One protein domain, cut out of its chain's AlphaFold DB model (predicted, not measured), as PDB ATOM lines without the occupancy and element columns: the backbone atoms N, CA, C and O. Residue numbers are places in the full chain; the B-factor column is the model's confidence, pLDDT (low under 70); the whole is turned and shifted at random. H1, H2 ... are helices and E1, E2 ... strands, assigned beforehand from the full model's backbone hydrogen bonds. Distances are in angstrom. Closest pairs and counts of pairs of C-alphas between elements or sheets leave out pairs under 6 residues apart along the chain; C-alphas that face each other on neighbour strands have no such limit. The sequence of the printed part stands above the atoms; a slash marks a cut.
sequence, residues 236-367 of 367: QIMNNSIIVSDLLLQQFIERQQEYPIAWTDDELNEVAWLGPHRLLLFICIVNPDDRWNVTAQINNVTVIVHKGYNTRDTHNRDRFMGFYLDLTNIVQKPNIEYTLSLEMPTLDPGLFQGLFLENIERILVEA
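What this domain is: This is residues 236 to 367 of the 367 residues of the protein "Hypothetical protein" of Rotaria sordida (UniProt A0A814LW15). Two sheets of four antiparallel strands each lie loosely and only partly face to face, and E4 of one runs on into E5 of the other. The helix H1 stands at one end of this body, H2 only grazes the second sheet, and E9, close to the chain's last residue, is the element farthest out. The printed part has 132 residues, with two named helices and nine named strands in the order E1 H1 H2 E2 E3 E4 E5 E6 E7 E8 E9; the sheets' orders are E1 E7 E3 E4 and E5 E6 E2 E8. The class is mixed, helices and strands, with under half of the residues, 63, in named elements. The whole is compact and rounded, with a radius of gyration of the C-alphas of 15.3 A and spans of 45 by 35 by 29 A.

How they stand to each other: E1, residues 241 to 243, is an edge strand beside E7, residues 337 to 343, with N 242 and O 338 2.9 A apart. E7 is staggered: it pairs with E1 over 337 to 339 and with E3, residues 295 to 298, over 340 to 343, where N 341 and O 297 are 2.8 A apart. E3 forms a hairpin with E4, residues 301 to 303; N 298 and O 301 are 2.9 A apart. E4 runs on into E5, residues 306 to 309, across a break of 2 residues at 19 degrees. E5 forms a hairpin with E6, residues 320 to 326, with N 308 and O 322 2.8 A apart. E6 is the neighbour of E2, residues 280 to 285, with N 325 and O 281 2.8 A apart. E2 is the neighbour of the edge strand E8, residues 352 to 358, with N 282 and O 356 2.8 A apart. This second sheet is strongly twisted. H2, residues 265 to 270, only grazes it with residues 268 to 270; the closest C-alphas of H2 and E5, Asn 269 and His 306, are 6.9 A apart. H1, residues 246 to 258, is on neither sheet. E9, residues 364 to 366, pairs with no named strand. In H1 and H2 every O i to N i+4 pair is within hydrogen-bond range.

Where its parts are: E1 begins at C-alpha 241, (99.859, -25.344, 365.853). H1 is 18.2 A long, E2 15.6 A, E6 17.2 A, E7 20.0 A and E8 17.1 A. E9 ends at C-alpha 366, (101.236, -52.387, 361.754).

The domain as a whole: The C-alphas of Arg 291 and Ala 367, the two farthest apart, are 49.0 A apart. The printed part has no cut and no long link. The mean pLDDT of the printed part is 91.1, and residues 313 to 314 are under 70.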
ATOM      1  N   GLN A 236      91.364 -32.016 367.797       93.69
ATOM      2  CA  GLN A 236      91.611 -30.679 368.320       93.69
ATOM      3  C   GLN A 236      93.076 -30.287 368.102       93.69
ATOM      4  O   GLN A 236      93.981 -31.027 368.492       93.69
ATOM      5  N   ILE A 237      93.322 -29.110 367.526       92.06
ATOM      6  CA  ILE A 237      94.680 -28.562 367.460       92.06
ATOM      7  C   ILE A 237      95.016 -27.838 368.761       92.06
ATOM      8  O   ILE A 237      94.210 -27.089 369.318       92.06
ATOM      9  N   MET A 238      96.234 -28.062 369.240       85.88
ATOM     10  CA  MET A 238      96.740 -27.490 370.483       85.88
ATOM     11  C   MET A 238      97.702 -26.346 370.169       85.88
ATOM     12  O   MET A 238      98.443 -26.399 369.189       85.88
ATOM     13  N   ASN A 239      97.710 -25.310 371.011       87.94
ATOM     14  CA  ASN A 239      98.645 -24.180 370.916       87.94
ATOM     15  C   ASN A 239      98.640 -23.453 369.557       87.94
ATOM     16  O   ASN A 239      99.657 -22.898 369.153       87.94
ATOM     17  N   ASN A 240      97.505 -23.468 368.850       91.12
ATOM     18  CA  ASN A 240      97.363 -22.920 367.499       91.12
ATOM     19  C   ASN A 240      98.412 -23.457 366.506       91.12
ATOM     20  O   ASN A 240      98.826 -22.748 365.591       91.12
ATOM     21  N   SER A 241      98.862 -24.695 366.696       93.06
ATOM     22  CA  SER A 241      99.859 -25.344 365.853       93.06
ATOM     23  C   SER A 241      99.243 -26.543 365.146       93.06
ATOM     24  O   SER A 241      98.536 -27.349 365.754       93.06
ATOM     25  N   ILE A 242      99.486 -26.635 363.842       93.81
ATOM     26  CA  ILE A 242      99.022 -27.726 362.990       93.81
ATOM     27  C   ILE A 242     100.252 -28.511 362.541       93.81
ATOM     28  O   ILE A 242     101.147 -27.960 361.901       93.81
ATOM     29  N   ILE A 243     100.266 -29.804 362.857       91.88
ATOM     30  CA  ILE A 243     101.252 -30.772 362.371       91.88
ATOM     31  C   ILE A 243     100.464 -31.935 361.779       91.88
ATOM     32  O   ILE A 243      99.599 -32.508 362.439       91.88
ATOM     33  N   VAL A 244     100.749 -32.253 360.520       92.06
ATOM     34  CA  VAL A 244     100.062 -33.300 359.759       92.06
ATOM     35  C   VAL A 244     101.089 -34.336 359.331       92.06
ATOM     36  O   VAL A 244     102.123 -33.981 358.766       92.06
ATOM     37  N   SER A 245     100.817 -35.607 359.612       92.50
ATOM     38  CA  SER A 245     101.693 -36.713 359.229       92.50
ATOM     39  C   SER A 245     101.621 -37.007 357.729       92.50
ATOM     40  O   SER A 245     100.670 -36.646 357.034       92.50
ATOM     41  N   ASP A 246     102.627 -37.708 357.224       93.50
ATOM     42  CA  ASP A 246     102.648 -38.272 355.875       93.50
ATOM     43  C   ASP A 246     101.492 -39.246 355.643       93.50
ATOM     44  O   ASP A 246     100.849 -39.176 354.598       93.50
ATOM     45  N   LEU A 247     101.156 -40.071 356.638       93.50
ATOM     46  CA  LEU A 247     100.011 -40.981 356.573       93.50
ATOM     47  C   LEU A 247      98.675 -40.239 356.422       93.50
ATOM     48  O   LEU A 247      97.816 -40.678 355.660       93.50
ATOM     49  N   LEU A 248      98.497 -39.098 357.101       93.69
ATOM     50  CA  LEU A 248      97.284 -38.293 356.949       93.69
ATOM     51  C   LEU A 248      97.217 -37.625 355.563       93.69
ATOM     52  O   LEU A 248      96.164 -37.624 354.932       93.69
ATOM     53  N   LEU A 249      98.332 -37.099 355.044       94.06
ATOM     54  CA  LEU A 249      98.356 -36.568 353.672       94.06
ATOM     55  C   LEU A 249      98.068 -37.656 352.634       94.06
ATOM     56  O   LEU A 249      97.304 -37.431 351.695       94.06
ATOM     57  N   GLN A 250      98.639 -38.844 352.823       93.75
ATOM     58  CA  GLN A 250      98.412 -39.995 351.959       93.75
ATOM     59  C   GLN A 250      96.937 -40.420 351.963       93.75
ATOM     60  O   GLN A 250      96.366 -40.642 350.897       93.75
ATOM     61  N   GLN A 251      96.290 -40.426 353.132       93.25
ATOM     62  CA  GLN A 251      94.857 -40.695 353.269       93.25
ATOM     63  C   GLN A 251      94.007 -39.754 352.392       93.25
ATOM     64  O   GLN A 251      93.069 -40.202 351.732       93.25
ATOM     65  N   PHE A 252      94.334 -38.460 352.323       93.62
ATOM     66  CA  PHE A 252      93.618 -37.516 351.456       93.62
ATOM     67  C   PHE A 252      93.836 -37.784 349.963       93.62
ATOM     68  O   PHE A 252      92.875 -37.758 349.192       93.62
ATOM     69  N   ILE A 253      95.073 -38.091 349.562       93.56
ATOM     70  CA  ILE A 253      95.413 -38.445 348.176       93.56
ATOM     71  C   ILE A 253      94.631 -39.687 347.734       93.56
ATOM     72  O   ILE A 253      94.012 -39.681 346.670       93.56
ATOM     73  N   GLU A 254      94.612 -40.731 348.561       93.69
ATOM     74  CA  GLU A 254      93.890 -41.976 348.284       93.69
ATOM     75  C   GLU A 254      92.389 -41.735 348.132       93.69
ATOM     76  O   GLU A 254      91.777 -42.219 347.180       93.69
ATOM     77  N   ARG A 255      91.790 -40.907 348.996       90.62
ATOM     78  CA  ARG A 255      90.369 -40.550 348.862       90.62
ATOM     79  C   ARG A 255      90.062 -39.773 347.591       90.62
ATOM     80  O   ARG A 255      88.998 -39.976 347.012       90.62
ATOM     81  N   GLN A 256      90.952 -38.878 347.162       91.88
ATOM     82  CA  GLN A 256      90.762 -38.148 345.908       91.88
ATOM     83  C   GLN A 256      90.818 -39.092 344.704       91.88
ATOM     84  O   GLN A 256      90.047 -38.930 343.762       91.88
ATOM     85  N   GLN A 257      91.713 -40.081 344.740       93.12
ATOM     86  CA  GLN A 257      91.830 -41.094 343.690       93.12
ATOM     87  C   GLN A 257      90.613 -42.018 343.646       93.12
ATOM     88  O   GLN A 257      90.136 -42.355 342.566       93.12
ATOM     89  N   GLU A 258      90.112 -42.422 344.810       90.44
ATOM     90  CA  GLU A 258      88.972 -43.325 344.918       90.44
ATOM     91  C   GLU A 258      87.644 -42.640 344.572       90.44
ATOM     92  O   GLU A 258      86.764 -43.272 343.990       90.44
ATOM     93  N   TYR A 259      87.503 -41.348 344.894       89.19
ATOM     94  CA  TYR A 259      86.314 -40.562 344.571       89.19
ATOM     95  C   TYR A 259      86.649 -39.287 343.780       89.19
ATOM     96  O   TYR A 259      86.577 -38.177 344.322       89.19
ATOM     97  N   PRO A 260      87.011 -39.414 342.488       90.81
ATOM     98  CA  PRO A 260      87.572 -38.327 341.690       90.81
ATOM     99  C   PRO A 260      86.479 -37.442 341.070       90.81
ATOM    100  O   PRO A 260      86.414 -37.258 339.853       90.81
ATOM    101  N   ILE A 261      85.587 -36.896 341.895       88.06
ATOM    102  CA  ILE A 261      84.607 -35.913 341.424       88.06
ATOM    103  C   ILE A 261      85.338 -34.610 341.086       88.06
ATOM    104  O   ILE A 261      86.177 -34.126 341.844       88.06
ATOM    105  N   ALA A 262      85.010 -34.012 339.945       87.62
ATOM    106  CA  ALA A 262      85.549 -32.719 339.540       87.62
ATOM    107  C   ALA A 262      84.725 -31.579 340.160       87.62
ATOM    108  O   ALA A 262      84.006 -30.878 339.449       87.62
ATOM    109  N   TRP A 263      84.786 -31.434 341.487       87.62
ATOM    110  CA  TRP A 263      84.126 -30.322 342.175       87.62
ATOM    111  C   TRP A 263      84.674 -28.983 341.679       87.62
ATOM    112  O   TRP A 263      85.885 -28.838 341.498       87.62
ATOM    113  N   THR A 264      83.799 -28.001 341.475       88.44
ATOM    114  CA  THR A 264      84.251 -26.634 341.179       88.44
ATOM    115  C   THR A 264      84.719 -25.931 342.452       88.44
ATOM    116  O   THR A 264      84.300 -26.283 343.557       88.44
ATOM    117  N   ASP A 265      85.548 -24.894 342.306       86.19
ATOM    118  CA  ASP A 265      85.964 -24.070 343.447       86.19
ATOM    119  C   ASP A 265      84.751 -23.479 344.178       86.19
ATOM    120  O   ASP A 265      84.709 -23.490 345.404       86.19
ATOM    121  N   ASP A 266      83.725 -23.036 343.443       85.12
ATOM    122  CA  ASP A 266      82.482 -22.521 344.029       85.12
ATOM    123  C   ASP A 266      81.777 -23.586 344.885       85.12
ATOM    124  O   ASP A 266      81.411 -23.317 346.028       85.12
ATOM    125  N   GLU A 267      81.662 -24.826 344.394       86.25
ATOM    126  CA  GLU A 267      81.061 -25.921 345.165       86.25
ATOM    127  C   GLU A 267      81.829 -26.218 346.456       86.25
ATOM    128  O   GLU A 267      81.228 -26.437 347.510       86.25
ATOM    129  N   LEU A 268      83.161 -26.240 346.380       86.81
ATOM    130  CA  LEU A 268      84.021 -26.496 347.530       86.81
ATOM    131  C   LEU A 268      83.977 -25.336 348.539       86.81
ATOM    132  O   LEU A 268      84.009 -25.573 349.753       86.81
ATOM    133  N   ASN A 269      83.861 -24.099 348.061       83.12
ATOM    134  CA  ASN A 269      83.826 -22.896 348.890       83.12
ATOM    135  C   ASN A 269      82.488 -22.685 349.607       83.12
ATOM    136  O   ASN A 269      82.475 -22.070 350.673       83.12
ATOM    137  N   GLU A 270      81.384 -23.169 349.037       79.62
ATOM    138  CA  GLU A 270      80.046 -23.054 349.629       79.62
ATOM    139  C   GLU A 270      79.724 -24.208 350.584       79.62
ATOM    140  O   GLU A 270      78.946 -24.047 351.528       79.62
ATOM    141  N   VAL A 271      80.306 -25.390 350.352       82.75
ATOM    142  CA  VAL A 271      79.841 -26.619 350.993       82.75
ATOM    143  C   VAL A 271      80.966 -27.365 351.698       82.75
ATOM    144  O   VAL A 271      81.732 -28.111 351.087       82.75
ATOM    145  N   ALA A 272      81.013 -27.252 353.026       83.50
ATOM    146  CA  ALA A 272      82.047 -27.886 353.848       83.50
ATOM    147  C   ALA A 272      81.998 -29.431 353.854       83.50
ATOM    148  O   ALA A 272      83.012 -30.068 354.109       83.50
ATOM    149  N   TRP A 273      80.857 -30.060 353.534       79.31
ATOM    150  CA  TRP A 273      80.745 -31.532 353.470       79.31
ATOM    151  C   TRP A 273      81.043 -32.142 352.091       79.31
ATOM    152  O   TRP A 273      80.948 -33.360 351.941       79.31
ATOM    153  N   LEU A 274      81.376 -31.338 351.073       84.31
ATOM    154  CA  LEU A 274      81.884 -31.861 349.796       84.31
ATOM    155  C   LEU A 274      83.390 -32.138 349.873       84.31
ATOM    156  O   LEU A 274      84.058 -31.716 350.813       84.31
ATOM    157  N   GLY A 275      83.940 -32.855 348.891       86.69
ATOM    158  CA  GLY A 275      85.379 -33.114 348.809       86.69
ATOM    159  C   GLY A 275      85.945 -33.810 350.059       86.69
ATOM    160  O   GLY A 275      86.678 -33.176 350.813       86.69
ATOM    161  N   PRO A 276      85.665 -35.109 350.287       87.44
ATOM    162  CA  PRO A 276      86.173 -35.849 351.454       87.44
ATOM    163  C   PRO A 276      87.707 -35.999 351.483       87.44
ATOM    164  O   PRO A 276      88.274 -36.456 352.475       87.44
ATOM    165  N   HIS A 277      88.384 -35.629 350.396       91.44
ATOM    166  CA  HIS A 277      89.838 -35.546 350.291       91.44
ATOM    167  C   HIS A 277      90.415 -34.236 350.860       91.44
ATOM    168  O   HIS A 277      91.627 -34.057 350.855       91.44
ATOM    169  N   ARG A 278      89.575 -33.299 351.314       93.25
ATOM    170  CA  ARG A 278      90.030 -32.009 351.835       93.25
ATOM    171  C   ARG A 278      90.388 -32.089 353.308       93.25
ATOM    172  O   ARG A 278      89.618 -32.648 354.092       93.25
ATOM    173  N   LEU A 279      91.485 -31.438 353.684       94.31
ATOM    174  CA  LEU A 279      91.805 -31.172 355.082       94.31
ATOM    175  C   LEU A 279      91.114 -29.876 355.505       94.31
ATOM    176  O   LEU A 279      91.510 -28.793 355.077       94.31
ATOM    177  N   LEU A 280      90.097 -29.982 356.354       94.81
ATOM    178  CA  LEU A 280      89.361 -28.823 356.857       94.81
ATOM    179  C   LEU A 280      89.729 -28.544 358.312       94.81
ATOM    180  O   LEU A 280      89.943 -29.475 359.085       94.81
ATOM    181  N   LEU A 281      89.759 -27.268 358.692       96.06
ATOM    182  CA  LEU A 281      89.881 -26.830 360.082       96.06
ATOM    183  C   LEU A 281      88.647 -26.022 360.470       96.06
ATOM    184  O   LEU A 281      88.462 -24.905 359.992       96.06
ATOM    185  N   PHE A 282      87.826 -26.564 361.361       95.06
ATOM    186  CA  PHE A 282      86.649 -25.885 361.888       95.06
ATOM    187  C   PHE A 282      86.988 -25.022 363.100       95.06
ATOM    188  O   PHE A 282      87.722 -25.437 364.000       95.06
ATOM    189  N   ILE A 283      86.395 -23.830 363.136       95.44
ATOM    190  CA  ILE A 283      86.437 -22.910 364.272       95.44
ATOM    191  C   ILE A 283      85.159 -23.131 365.083       95.44
ATOM    192  O   ILE A 283      84.094 -22.611 364.744       95.44
ATOM    193  N   CYS A 284      85.252 -23.939 366.140       93.38
ATOM    194  CA  CYS A 284      84.086 -24.347 366.911       93.38
ATOM    195  C   CYS A 284      83.705 -23.252 367.913       93.38
ATOM    196  O   CYS A 284      84.404 -23.009 368.901       93.38
ATOM    197  N   ILE A 285      82.572 -22.596 367.659       94.06
ATOM    198  CA  ILE A 285      81.998 -21.562 368.522       94.06
ATOM    199  C   ILE A 285      80.538 -21.925 368.796       94.06
ATOM    200  O   ILE A 285      79.801 -22.273 367.878       94.06
ATOM    201  N   VAL A 286      80.112 -21.838 370.052       92.31
ATOM    202  CA  VAL A 286      78.715 -22.036 370.451       92.31
ATOM    203  C   VAL A 286      77.867 -20.882 369.912       92.31
ATOM    204  O   VAL A 286      78.178 -19.720 370.168       92.31
ATOM    205  N   ASN A 287      76.777 -21.208 369.209       90.88
ATOM    206  CA  ASN A 287      75.850 -20.252 368.585       90.88
ATOM    207  C   ASN A 287      76.565 -19.203 367.709       90.88
ATOM    208  O   ASN A 287      76.499 -18.005 368.006       90.88
ATOM    209  N   PRO A 288      77.275 -19.630 366.649       93.31
ATOM    210  CA  PRO A 288      78.049 -18.716 365.826       93.31
ATOM    211  C   PRO A 288      77.121 -17.784 365.027       93.31
ATOM    212  O   PRO A 288      75.998 -18.150 364.680       93.31
ATOM    213  N   ASP A 289      77.590 -16.574 364.716       93.31
ATOM    214  CA  ASP A 289      76.837 -15.587 363.929       93.31
ATOM    215  C   ASP A 289      77.528 -15.330 362.587       93.31
ATOM    216  O   ASP A 289      78.696 -14.936 362.543       93.31
ATOM    217  N   ASP A 290      76.801 -15.507 361.485       93.69
ATOM    218  CA  ASP A 290      77.322 -15.322 360.127       93.69
ATOM    219  C   ASP A 290      77.694 -13.865 359.821       93.69
ATOM    220  O   ASP A 290      78.361 -13.589 358.824       93.69
ATOM    221  N   ARG A 291      77.317 -12.912 360.676       93.88
ATOM    222  CA  ARG A 291      77.704 -11.498 360.566       93.88
ATOM    223  C   ARG A 291      79.079 -11.205 361.157       93.88
ATOM    224  O   ARG A 291      79.603 -10.114 360.933       93.88
ATOM    225  N   TRP A 292      79.655 -12.123 361.930       95.44
ATOM    226  CA  TRP A 292      80.977 -11.917 362.507       95.44
ATOM    227  C   TRP A 292      82.061 -11.908 361.430       95.44
ATOM    228  O   TRP A 292      82.016 -12.666 360.460       95.44
ATOM    229  N   ASN A 293      83.046 -11.031 361.623       94.75
ATOM    230  CA  ASN A 293      84.251 -10.994 360.812       94.75
ATOM    231  C   ASN A 293      85.331 -11.805 361.527       94.75
ATOM    232  O   ASN A 293      85.888 -11.341 362.521       94.75
ATOM    233  N   VAL A 294      85.571 -13.018 361.042       97.00
ATOM    234  CA  VAL A 294      86.630 -13.901 361.530       97.00
ATOM    235  C   VAL A 294      87.718 -13.936 360.472       97.00
ATOM    236  O   VAL A 294      87.435 -14.221 359.309       97.00
ATOM    237  N   THR A 295      88.951 -13.637 360.864       97.69
ATOM    238  CA  THR A 295      90.114 -13.704 359.973       97.69
ATOM    239  C   THR A 295      91.119 -14.702 360.522       97.69
ATOM    240  O   THR A 295      91.147 -14.999 361.719       97.69
ATOM    241  N   ALA A 296      91.936 -15.249 359.629       97.38
ATOM    242  CA  ALA A 296      92.955 -16.209 359.992       97.38
ATOM    243  C   ALA A 296      94.259 -15.934 359.248       97.38
ATOM    244  O   ALA A 296      94.269 -15.463 358.107       97.38
ATOM    245  N   GLN A 297      95.367 -16.272 359.898       97.38
ATOM    246  CA  GLN A 297      96.685 -16.298 359.286       97.38
ATOM    247  C   GLN A 297      97.368 -17.625 359.579       97.38
ATOM    248  O   GLN A 297      97.349 -18.080 360.719       97.38
ATOM    249  N   ILE A 298      98.018 -18.205 358.575       95.62
ATOM    250  CA  ILE A 298      98.897 -19.363 358.737       95.62
ATOM    251  C   ILE A 298     100.310 -18.930 358.374       95.62
ATOM    252  O   ILE A 298     100.540 -18.407 357.286       95.62
ATOM    253  N   ASN A 299     101.259 -19.107 359.293       94.56
ATOM    254  CA  ASN A 299     102.643 -18.644 359.149       94.56
ATOM    255  C   ASN A 299     102.728 -17.154 358.746       94.56
ATOM    256  O   ASN A 299     103.521 -16.777 357.885       94.56
ATOM    257  N   ASN A 300     101.891 -16.311 359.366       92.94
ATOM    258  CA  ASN A 300     101.730 -14.873 359.080       92.94
ATOM    259  C   ASN A 300     101.204 -14.532 357.672       92.94
ATOM    260  O   ASN A 300     101.245 -13.374 357.258       92.94
ATOM    261  N   VAL A 301     100.698 -15.514 356.923       94.69
ATOM    262  CA  VAL A 301     100.031 -15.303 355.634       94.69
ATOM    263  C   VAL A 301      98.528 -15.364 355.850       94.69
ATOM    264  O   VAL A 301      98.028 -16.327 356.423       94.69
ATOM    265  N   THR A 302      97.798 -14.340 355.404       96.38
ATOM    266  CA  THR A 302      96.331 -14.316 355.489       96.38
ATOM    267  C   THR A 302      95.726 -15.437 354.653       96.38
ATOM    268  O   THR A 302      96.082 -15.608 353.489       96.38
ATOM    269  N   VAL A 303      94.792 -16.170 355.252       95.94
ATOM    270  CA  VAL A 303      94.055 -17.259 354.604       95.94
ATOM    271  C   VAL A 303      92.560 -16.973 354.668       95.94
ATOM    272  O   VAL A 303      92.086 -16.247 355.545       95.94
ATOM    273  N   ILE A 304      91.814 -17.512 353.707       94.56
ATOM    274  CA  ILE A 304      90.371 -17.295 353.627       94.56
ATOM    275  C   ILE A 304      89.691 -18.107 354.730       94.56
ATOM    276  O   ILE A 304      89.929 -19.305 354.878       94.56
ATOM    277  N   VAL A 305      88.832 -17.438 355.498       96.38
ATOM    278  CA  VAL A 305      87.916 -18.082 356.442       96.38
ATOM    279  C   VAL A 305      86.553 -18.177 355.772       96.38
ATOM    280  O   VAL A 305      85.924 -17.166 355.456       96.38
ATOM    281  N   HIS A 306      86.105 -19.403 355.549       94.62
ATOM    282  CA  HIS A 306      84.831 -19.707 354.919       94.62
ATOM    283  C   HIS A 306      83.714 -19.767 355.960       94.62
ATOM    284  O   HIS A 306      83.936 -20.073 357.135       94.62
ATOM    285  N   LYS A 307      82.489 -19.487 355.514       92.62
ATOM    286  CA  LYS A 307      81.267 -19.642 356.306       92.62
ATOM    287  C   LYS A 307      80.583 -20.935 355.880       92.62
ATOM    288  O   LYS A 307      80.229 -21.074 354.717       92.62
ATOM    289  N   GLY A 308      80.401 -21.863 356.810       89.69
ATOM    290  CA  GLY A 308      79.695 -23.118 356.573       89.69
ATOM    291  C   GLY A 308      78.212 -22.994 356.907       89.69
ATOM    292  O   GLY A 308      77.850 -22.492 357.971       89.69
ATOM    293  N   TYR A 309      77.347 -23.495 356.029       87.25
ATOM    294  CA  TYR A 309      75.896 -23.521 356.227       87.25
ATOM    295  C   TYR A 309      75.365 -24.902 355.912       87.25
ATOM    296  O   TYR A 309      75.808 -25.485 354.939       87.25
ATOM    297  N   ASN A 310      74.360 -25.396 356.633       79.06
ATOM    298  CA  ASN A 310      73.808 -26.741 356.426       79.06
ATOM    299  C   ASN A 310      73.003 -26.924 355.116       79.06
ATOM    300  O   ASN A 310      72.382 -27.970 354.923       79.06
ATOM    301  N   THR A 311      73.006 -25.932 354.216       76.19
ATOM    302  CA  THR A 311      72.385 -26.008 352.886       76.19
ATOM    303  C   THR A 311      73.229 -25.334 351.815       76.19
ATOM    304  O   THR A 311      73.854 -24.322 352.099       76.19
ATOM    305  N   ARG A 312      73.162 -25.868 350.587       70.81
ATOM    306  CA  ARG A 312      73.923 -25.409 349.414       70.81
ATOM    307  C   ARG A 312      73.441 -24.061 348.857       70.81
ATOM    308  O   ARG A 312      74.220 -23.132 348.757       70.81
ATOM    309  N   ASP A 313      72.149 -23.936 348.545       66.38
ATOM    310  CA  ASP A 313      71.689 -22.850 347.652       66.38
ATOM    311  C   ASP A 313      71.059 -21.647 348.375       66.38
ATOM    312  O   ASP A 313      70.853 -20.584 347.791       66.38
ATOM    313  N   THR A 314      70.704 -21.799 349.652       66.50
ATOM    314  CA  THR A 314      70.031 -20.746 350.426       66.50
ATOM    315  C   THR A 314      70.771 -20.498 351.726       66.50
ATOM    316  O   THR A 314      70.464 -21.112 352.752       66.50
ATOM    317  N   HIS A 315      71.733 -19.580 351.674       76.88
ATOM    318  CA  HIS A 315      72.421 -19.054 352.844       76.88
ATOM    319  C   HIS A 315      71.423 -18.305 353.735       76.88
ATOM    320  O   HIS A 315      71.098 -17.140 353.512       76.88
ATOM    321  N   ASN A 316      70.885 -19.021 354.720       80.06
ATOM    322  CA  ASN A 316      70.065 -18.467 355.786       80.06
ATOM    323  C   ASN A 316      70.877 -18.522 357.083       80.06
ATOM    324  O   ASN A 316      71.496 -19.540 357.390       80.06
ATOM    325  N   ARG A 317      70.827 -17.448 357.864       83.06
ATOM    326  CA  ARG A 317      71.434 -17.355 359.190       83.06
ATOM    327  C   ARG A 317      70.990 -18.474 360.134       83.06
ATOM    328  O   ARG A 317      71.815 -18.996 360.870       83.06
ATOM    329  N   ASP A 318      69.737 -18.927 360.042       84.50
ATOM    330  CA  ASP A 318      69.219 -20.057 360.843       84.50
ATOM    331  C   ASP A 318      69.863 -21.409 360.480       84.50
ATOM    332  O   ASP A 318      69.628 -22.430 361.124       84.50
ATOM    333  N   ARG A 319      70.644 -21.430 359.400       84.81
ATOM    334  CA  ARG A 319      71.328 -22.598 358.845       84.81
ATOM    335  C   ARG A 319      72.844 -22.488 358.938       84.81
ATOM    336  O   ARG A 319      73.540 -23.403 358.498       84.81
ATOM    337  N   PHE A 320      73.353 -21.386 359.481       90.25
ATOM    338  CA  PHE A 320      74.776 -21.174 359.669       90.25
ATOM    339  C   PHE A 320      75.324 -22.152 360.711       90.25
ATOM    340  O   PHE A 320      74.787 -22.275 361.809       90.25
ATOM    341  N   MET A 321      76.381 -22.872 360.346       87.62
ATOM    342  CA  MET A 321      77.008 -23.891 361.190       87.62
ATOM    343  C   MET A 321      78.294 -23.397 361.852       87.62
ATOM    344  O   MET A 321      78.708 -23.962 362.858       87.62
ATOM    345  N   GLY A 322      78.926 -22.358 361.303       92.75
ATOM    346  CA  GLY A 322      80.174 -21.812 361.824       92.75
ATOM    347  C   GLY A 322      81.189 -21.516 360.730       92.75
ATOM    348  O   GLY A 322      80.858 -21.402 359.550       92.75
ATOM    349  N   PHE A 323      82.444 -21.374 361.137       95.25
ATOM    350  CA  PHE A 323      83.538 -20.984 360.255       95.25
ATOM    351  C   PHE A 323      84.506 -22.144 360.047       95.25
ATOM    352  O   PHE A 323      84.719 -22.947 360.957       95.25
ATOM    353  N   TYR A 324      85.118 -22.208 358.869       95.56
ATOM    354  CA  TYR A 324      86.145 -23.199 358.576       95.56
ATOM    355  C   TYR A 324      87.227 -22.645 357.649       95.56
ATOM    356  O   TYR A 324      87.025 -21.656 356.944       95.56
ATOM    357  N   LEU A 325      88.386 -23.291 357.660       95.94
ATOM    358  CA  LEU A 325      89.467 -23.083 356.705       95.94
ATOM    359  C   LEU A 325      89.637 -24.353 355.874       95.94
ATOM    360  O   LEU A 325      89.562 -25.458 356.415       95.94
ATOM    361  N   ASP A 326      89.926 -24.190 354.587       95.12
ATOM    362  CA  ASP A 326      90.418 -25.276 353.743       95.12
ATOM    363  C   ASP A 326      91.951 -25.254 353.738       95.12
ATOM    364  O   ASP A 326      92.586 -24.328 353.226       95.12
ATOM    365  N   LEU A 327      92.553 -26.262 354.364       95.00
ATOM    366  CA  LEU A 327      93.999 -26.378 354.522       95.00
ATOM    367  C   LEU A 327      94.655 -27.198 353.410       95.00
ATOM    368  O   LEU A 327      95.882 -27.302 353.392       95.00
ATOM    369  N   THR A 328      93.876 -27.755 352.480       92.19
ATOM    370  CA  THR A 328      94.339 -28.733 351.478       92.19
ATOM    371  C   THR A 328      95.511 -28.206 350.649       92.19
ATOM    372  O   THR A 328      96.502 -28.900 350.445       92.19
ATOM    373  N   ASN A 329      95.451 -26.937 350.236       91.06
ATOM    374  CA  ASN A 329      96.510 -26.305 349.442       91.06
ATOM    375  C   ASN A 329      97.598 -25.621 350.286       91.06
ATOM    376  O   ASN A 329      98.571 -25.115 349.728       91.06
ATOM    377  N   ILE A 330      97.451 -25.599 351.613       92.81
ATOM    378  CA  ILE A 330      98.353 -24.919 352.552       92.81
ATOM    379  C   ILE A 330      99.310 -25.937 353.180       92.81
ATOM    380  O   ILE A 330     100.530 -25.744 353.202       92.81
ATOM    381  N   VAL A 331      98.757 -27.052 353.655       91.56
ATOM    382  CA  VAL A 331      99.493 -28.134 354.307       91.56
ATOM    383  C   VAL A 331      99.899 -29.165 353.258       91.56
ATOM    384  O   VAL A 331      99.252 -30.187 353.071       91.56
ATOM    385  N   GLN A 332     100.976 -28.867 352.533       85.44
ATOM    386  CA  GLN A 332     101.460 -29.712 351.428       85.44
ATOM    387  C   GLN A 332     102.619 -30.637 351.814       85.44
ATOM    388  O   GLN A 332     103.013 -31.499 351.030       85.44
ATOM    389  N   LYS A 333     103.229 -30.425 352.983       91.25
ATOM    390  CA  LYS A 333     104.406 -31.177 353.422       91.25
ATOM    391  C   LYS A 333     104.143 -31.810 354.783       91.25
ATOM    392  O   LYS A 333     103.669 -31.109 355.679       91.25
ATOM    393  N   PRO A 334     104.477 -33.097 354.951       93.69
ATOM    394  CA  PRO A 334     104.265 -33.774 356.214       93.69
ATOM    395  C   PRO A 334     105.254 -33.288 357.268       93.69
ATOM    396  O   PRO A 334     106.371 -32.876 356.947       93.69
ATOM    397  N   ASN A 335     104.855 -33.401 358.532       92.50
ATOM    398  CA  ASN A 335     105.688 -33.164 359.711       92.50
ATOM    399  C   ASN A 335     106.305 -31.753 359.764       92.50
ATOM    400  O   ASN A 335     107.356 -31.548 360.370       92.50
ATOM    401  N   ILE A 336     105.652 -30.780 359.122       93.69
ATOM    402  CA  ILE A 336     105.962 -29.357 359.255       93.69
ATOM    403  C   ILE A 336     104.964 -28.737 360.222       93.69
ATOM    404  O   ILE A 336     103.767 -29.007 360.152       93.69
ATOM    405  N   GLU A 337     105.477 -27.893 361.108       94.31
ATOM    406  CA  GLU A 337     104.664 -27.063 361.982       94.31
ATOM    407  C   GLU A 337     104.139 -25.833 361.229       94.31
ATOM    408  O   GLU A 337     104.906 -25.056 360.655       94.31
ATOM    409  N   TYR A 338     102.819 -25.657 361.253       94.88
ATOM    410  CA  TYR A 338     102.128 -24.482 360.736       94.88
ATOM    411  C   TYR A 338     101.475 -23.732 361.897       94.88
ATOM    412  O   TYR A 338     100.608 -24.272 362.585       94.88
ATOM    413  N   THR A 339     101.874 -22.479 362.114       95.44
ATOM    414  CA  THR A 339     101.331 -21.640 363.188       95.44
ATOM    415  C   THR A 339     100.110 -20.879 362.698       95.44
ATOM    416  O   THR A 339     100.177 -20.173 361.691       95.44
ATOM    417  N   LEU A 340      99.014 -20.981 363.437       96.62
ATOM    418  CA  LEU A 340      97.755 -20.308 363.170       96.62
ATOM    419  C   LEU A 340      97.573 -19.102 364.101       96.62
ATOM    420  O   LEU A 340      97.838 -19.158 365.300       96.62
ATOM    421  N   SER A 341      97.054 -18.014 363.551       96.38
ATOM    422  CA  SER A 341      96.516 -16.888 364.307       96.38
ATOM    423  C   SER A 341      95.083 -16.639 363.859       96.38
ATOM    424  O   SER A 341      94.800 -16.710 362.663       96.38
ATOM    425  N   LEU A 342      94.192 -16.360 364.808       96.00
ATOM    426  CA  LEU A 342      92.794 -16.037 364.548       96.00
ATOM    427  C   LEU A 342      92.462 -14.681 365.150       96.00
ATOM    428  O   LEU A 342      92.729 -14.441 366.327       96.00
ATOM    429  N   GLU A 343      91.805 -13.837 364.365       96.38
ATOM    430  CA  GLU A 343      91.127 -12.661 364.889       96.38
ATOM    431  C   GLU A 343      89.627 -12.946 364.886       96.38
ATOM    432  O   GLU A 343      89.028 -13.260 363.856       96.38
ATOM    433  N   MET A 344      89.030 -12.870 366.070       94.94
ATOM    434  CA  MET A 344      87.622 -13.163 366.312       94.94
ATOM    435  C   MET A 344      86.953 -11.961 366.985       94.94
ATOM    436  O   MET A 344      87.636 -11.156 367.629       94.94
ATOM    437  N   PRO A 345      85.618 -11.828 366.886       95.06
ATOM    438  CA  PRO A 345      84.883 -10.898 367.735       95.06
ATOM    439  C   PRO A 345      85.122 -11.210 369.220       95.06
ATOM    440  O   PRO A 345      85.537 -12.309 369.588       95.06
ATOM    441  N   THR A 346      84.820 -10.253 370.096       94.88
ATOM    442  CA  THR A 346      84.791 -10.523 371.537       94.88
ATOM    443  C   THR A 346      83.700 -11.551 371.836       94.88
ATOM    444  O   THR A 346      82.530 -11.315 371.536       94.88
ATOM    445  N   LEU A 347      84.095 -12.683 372.414       94.94
ATOM    446  CA  LEU A 347      83.212 -13.781 372.795       94.94
ATOM    447  C   LEU A 347      83.137 -13.885 374.318       94.94
ATOM    448  O   LEU A 347      84.143 -13.682 375.004       94.94
ATOM    449  N   ASP A 348      81.969 -14.257 374.838       95.38
ATOM    450  CA  ASP A 348      81.841 -14.619 376.246       95.38
ATOM    451  C   ASP A 348      82.666 -15.886 376.558       95.38
ATOM    452  O   ASP A 348      82.817 -16.766 375.696       95.38
ATOM    453  N   PRO A 349      83.204 -16.017 377.787       94.44
ATOM    454  CA  PRO A 349      83.941 -17.204 378.197       94.44
ATOM    455  C   PRO A 349      83.147 -18.492 377.953       94.44
ATOM    456  O   PRO A 349      81.979 -18.598 378.318       94.44
ATOM    457  N   GLY A 350      83.801 -19.483 377.346       92.19
ATOM    458  CA  GLY A 350      83.190 -20.773 377.025       92.19
ATOM    459  C   GLY A 350      82.416 -20.813 375.706       92.19
ATOM    460  O   GLY A 350      82.013 -21.897 375.301       92.19
ATOM    461  N   LEU A 351      82.233 -19.700 374.983       94.06
ATOM    462  CA  LEU A 351      81.645 -19.778 373.638       94.06
ATOM    463  C   LEU A 351      82.627 -20.357 372.618       94.06
ATOM    464  O   LEU A 351      82.225 -21.151 371.776       94.06
ATOM    465  N   PHE A 352      83.910 -20.009 372.701       94.12
ATOM    466  CA  PHE A 352      84.941 -20.640 371.881       94.12
ATOM    467  C   PHE A 352      85.303 -22.016 372.452       94.12
ATOM    468  O   PHE A 352      85.790 -22.113 373.576       94.12
ATOM    469  N   GLN A 353      85.058 -23.067 371.671       92.31
ATOM    470  CA  GLN A 353      85.277 -24.466 372.057       92.31
ATOM    471  C   GLN A 353      86.607 -25.019 371.525       92.31
ATOM    472  O   GLN A 353      87.065 -26.067 371.974       92.31
ATOM    473  N   GLY A 354      87.243 -24.316 370.586       93.81
ATOM    474  CA  GLY A 354      88.538 -24.685 370.027       93.81
ATOM    475  C   GLY A 354      88.517 -24.833 368.512       93.81
ATOM    476  O   GLY A 354      87.592 -24.393 367.826       93.81
ATOM    477  N   LEU A 355      89.579 -25.445 368.002       95.62
ATOM    478  CA  LEU A 355      89.857 -25.602 366.582       95.62
ATOM    479  C   LEU A 355      90.055 -27.078 366.280       95.62
ATOM    480  O   LEU A 355      90.841 -27.733 366.963       95.62
ATOM    481  N   PHE A 356      89.346 -27.588 365.280       95.25
ATOM    482  CA  PHE A 356      89.249 -29.024 365.039       95.25
ATOM    483  C   PHE A 356      89.536 -29.345 363.580       95.25
ATOM    484  O   PHE A 356      88.874 -28.821 362.683       95.25
ATOM    485  N   LEU A 357      90.528 -30.200 363.346       94.69
ATOM    486  CA  LEU A 357      90.763 -30.794 362.040       94.69
ATOM    487  C   LEU A 357      89.685 -31.843 361.775       94.69
ATOM    488  O   LEU A 357      89.410 -32.693 362.623       94.69
ATOM    489  N   GLU A 358      89.096 -31.774 360.589       91.12
ATOM    490  CA  GLU A 358      88.038 -32.663 360.125       91.12
ATOM    491  C   GLU A 358      88.456 -33.446 358.875       91.12
ATOM    492  O   GLU A 358      89.519 -33.227 358.292       91.12
ATOM    493  N   ASN A 359      87.584 -34.378 358.472       89.62
ATOM    494  CA  ASN A 359      87.823 -35.379 357.433       89.62
ATOM    495  C   ASN A 359      88.997 -36.314 357.754       89.62
ATOM    496  O   ASN A 359      89.606 -36.874 356.851       89.62
ATOM    497  N   ILE A 360      89.309 -36.530 359.030       91.06
ATOM    498  CA  ILE A 360      90.300 -37.524 359.436       91.06
ATOM    499  C   ILE A 360      89.587 -38.870 359.582       91.06
ATOM    500  O   ILE A 360      88.527 -38.958 360.194       91.06
ATOM    501  N   GLU A 361      90.144 -39.928 359.007       89.69
ATOM    502  CA  GLU A 361      89.779 -41.307 359.354       89.69
ATOM    503  C   GLU A 361      90.908 -41.909 360.193       89.69
ATOM    504  O   GLU A 361      92.055 -41.469 360.087       89.69
ATOM    505  N   ARG A 362      90.594 -42.920 361.013       89.94
ATOM    506  CA  ARG A 362      91.592 -43.616 361.836       89.94
ATOM    507  C   ARG A 362      92.763 -44.075 360.968       89.94
ATOM    508  O   ARG A 362      92.570 -44.763 359.966       89.94
ATOM    509  N   ILE A 363      93.973 -43.689 361.359       92.00
ATOM    510  CA  ILE A 363      95.204 -44.111 360.693       92.00
ATOM    511  C   ILE A 363      95.653 -45.404 361.357       92.00
ATOM    512  O   ILE A 363      96.060 -45.394 362.518       92.00
ATOM    513  N   LEU A 364      95.555 -46.511 360.626       91.88
ATOM    514  CA  LEU A 364      95.969 -47.823 361.107       91.88
ATOM    515  C   LEU A 364      97.402 -48.117 360.666       91.88
ATOM    516  O   LEU A 364      97.740 -47.967 359.493       91.88
ATOM    517  N   VAL A 365      98.236 -48.559 361.603       94.44
ATOM    518  CA  VAL A 365      99.632 -48.949 361.363       94.44
ATOM    519  C   VAL A 365      99.893 -50.343 361.917       94.44
ATOM    520  O   VAL A 365      99.210 -50.792 362.838       94.44
ATOM    521  N   GLU A 366     100.852 -51.043 361.320       94.56
ATOM    522  CA  GLU A 366     101.236 -52.387 361.754       94.56
ATOM    523  C   GLU A 366     101.955 -52.341 363.118       94.56
ATOM    524  O   GLU A 366     102.646 -51.362 363.425       94.56
ATOM    525  N   ALA A 367     101.740 -53.377 363.937       89.31
ATOM    526  CA  ALA A 367     102.344 -53.559 365.265       89.31
ATOM    527  C   ALA A 367     103.814 -53.997 365.251       89.31
ATOM    528  O   ALA A 367     104.185 -54.787 364.348       89.31
TER     529      ALA A 367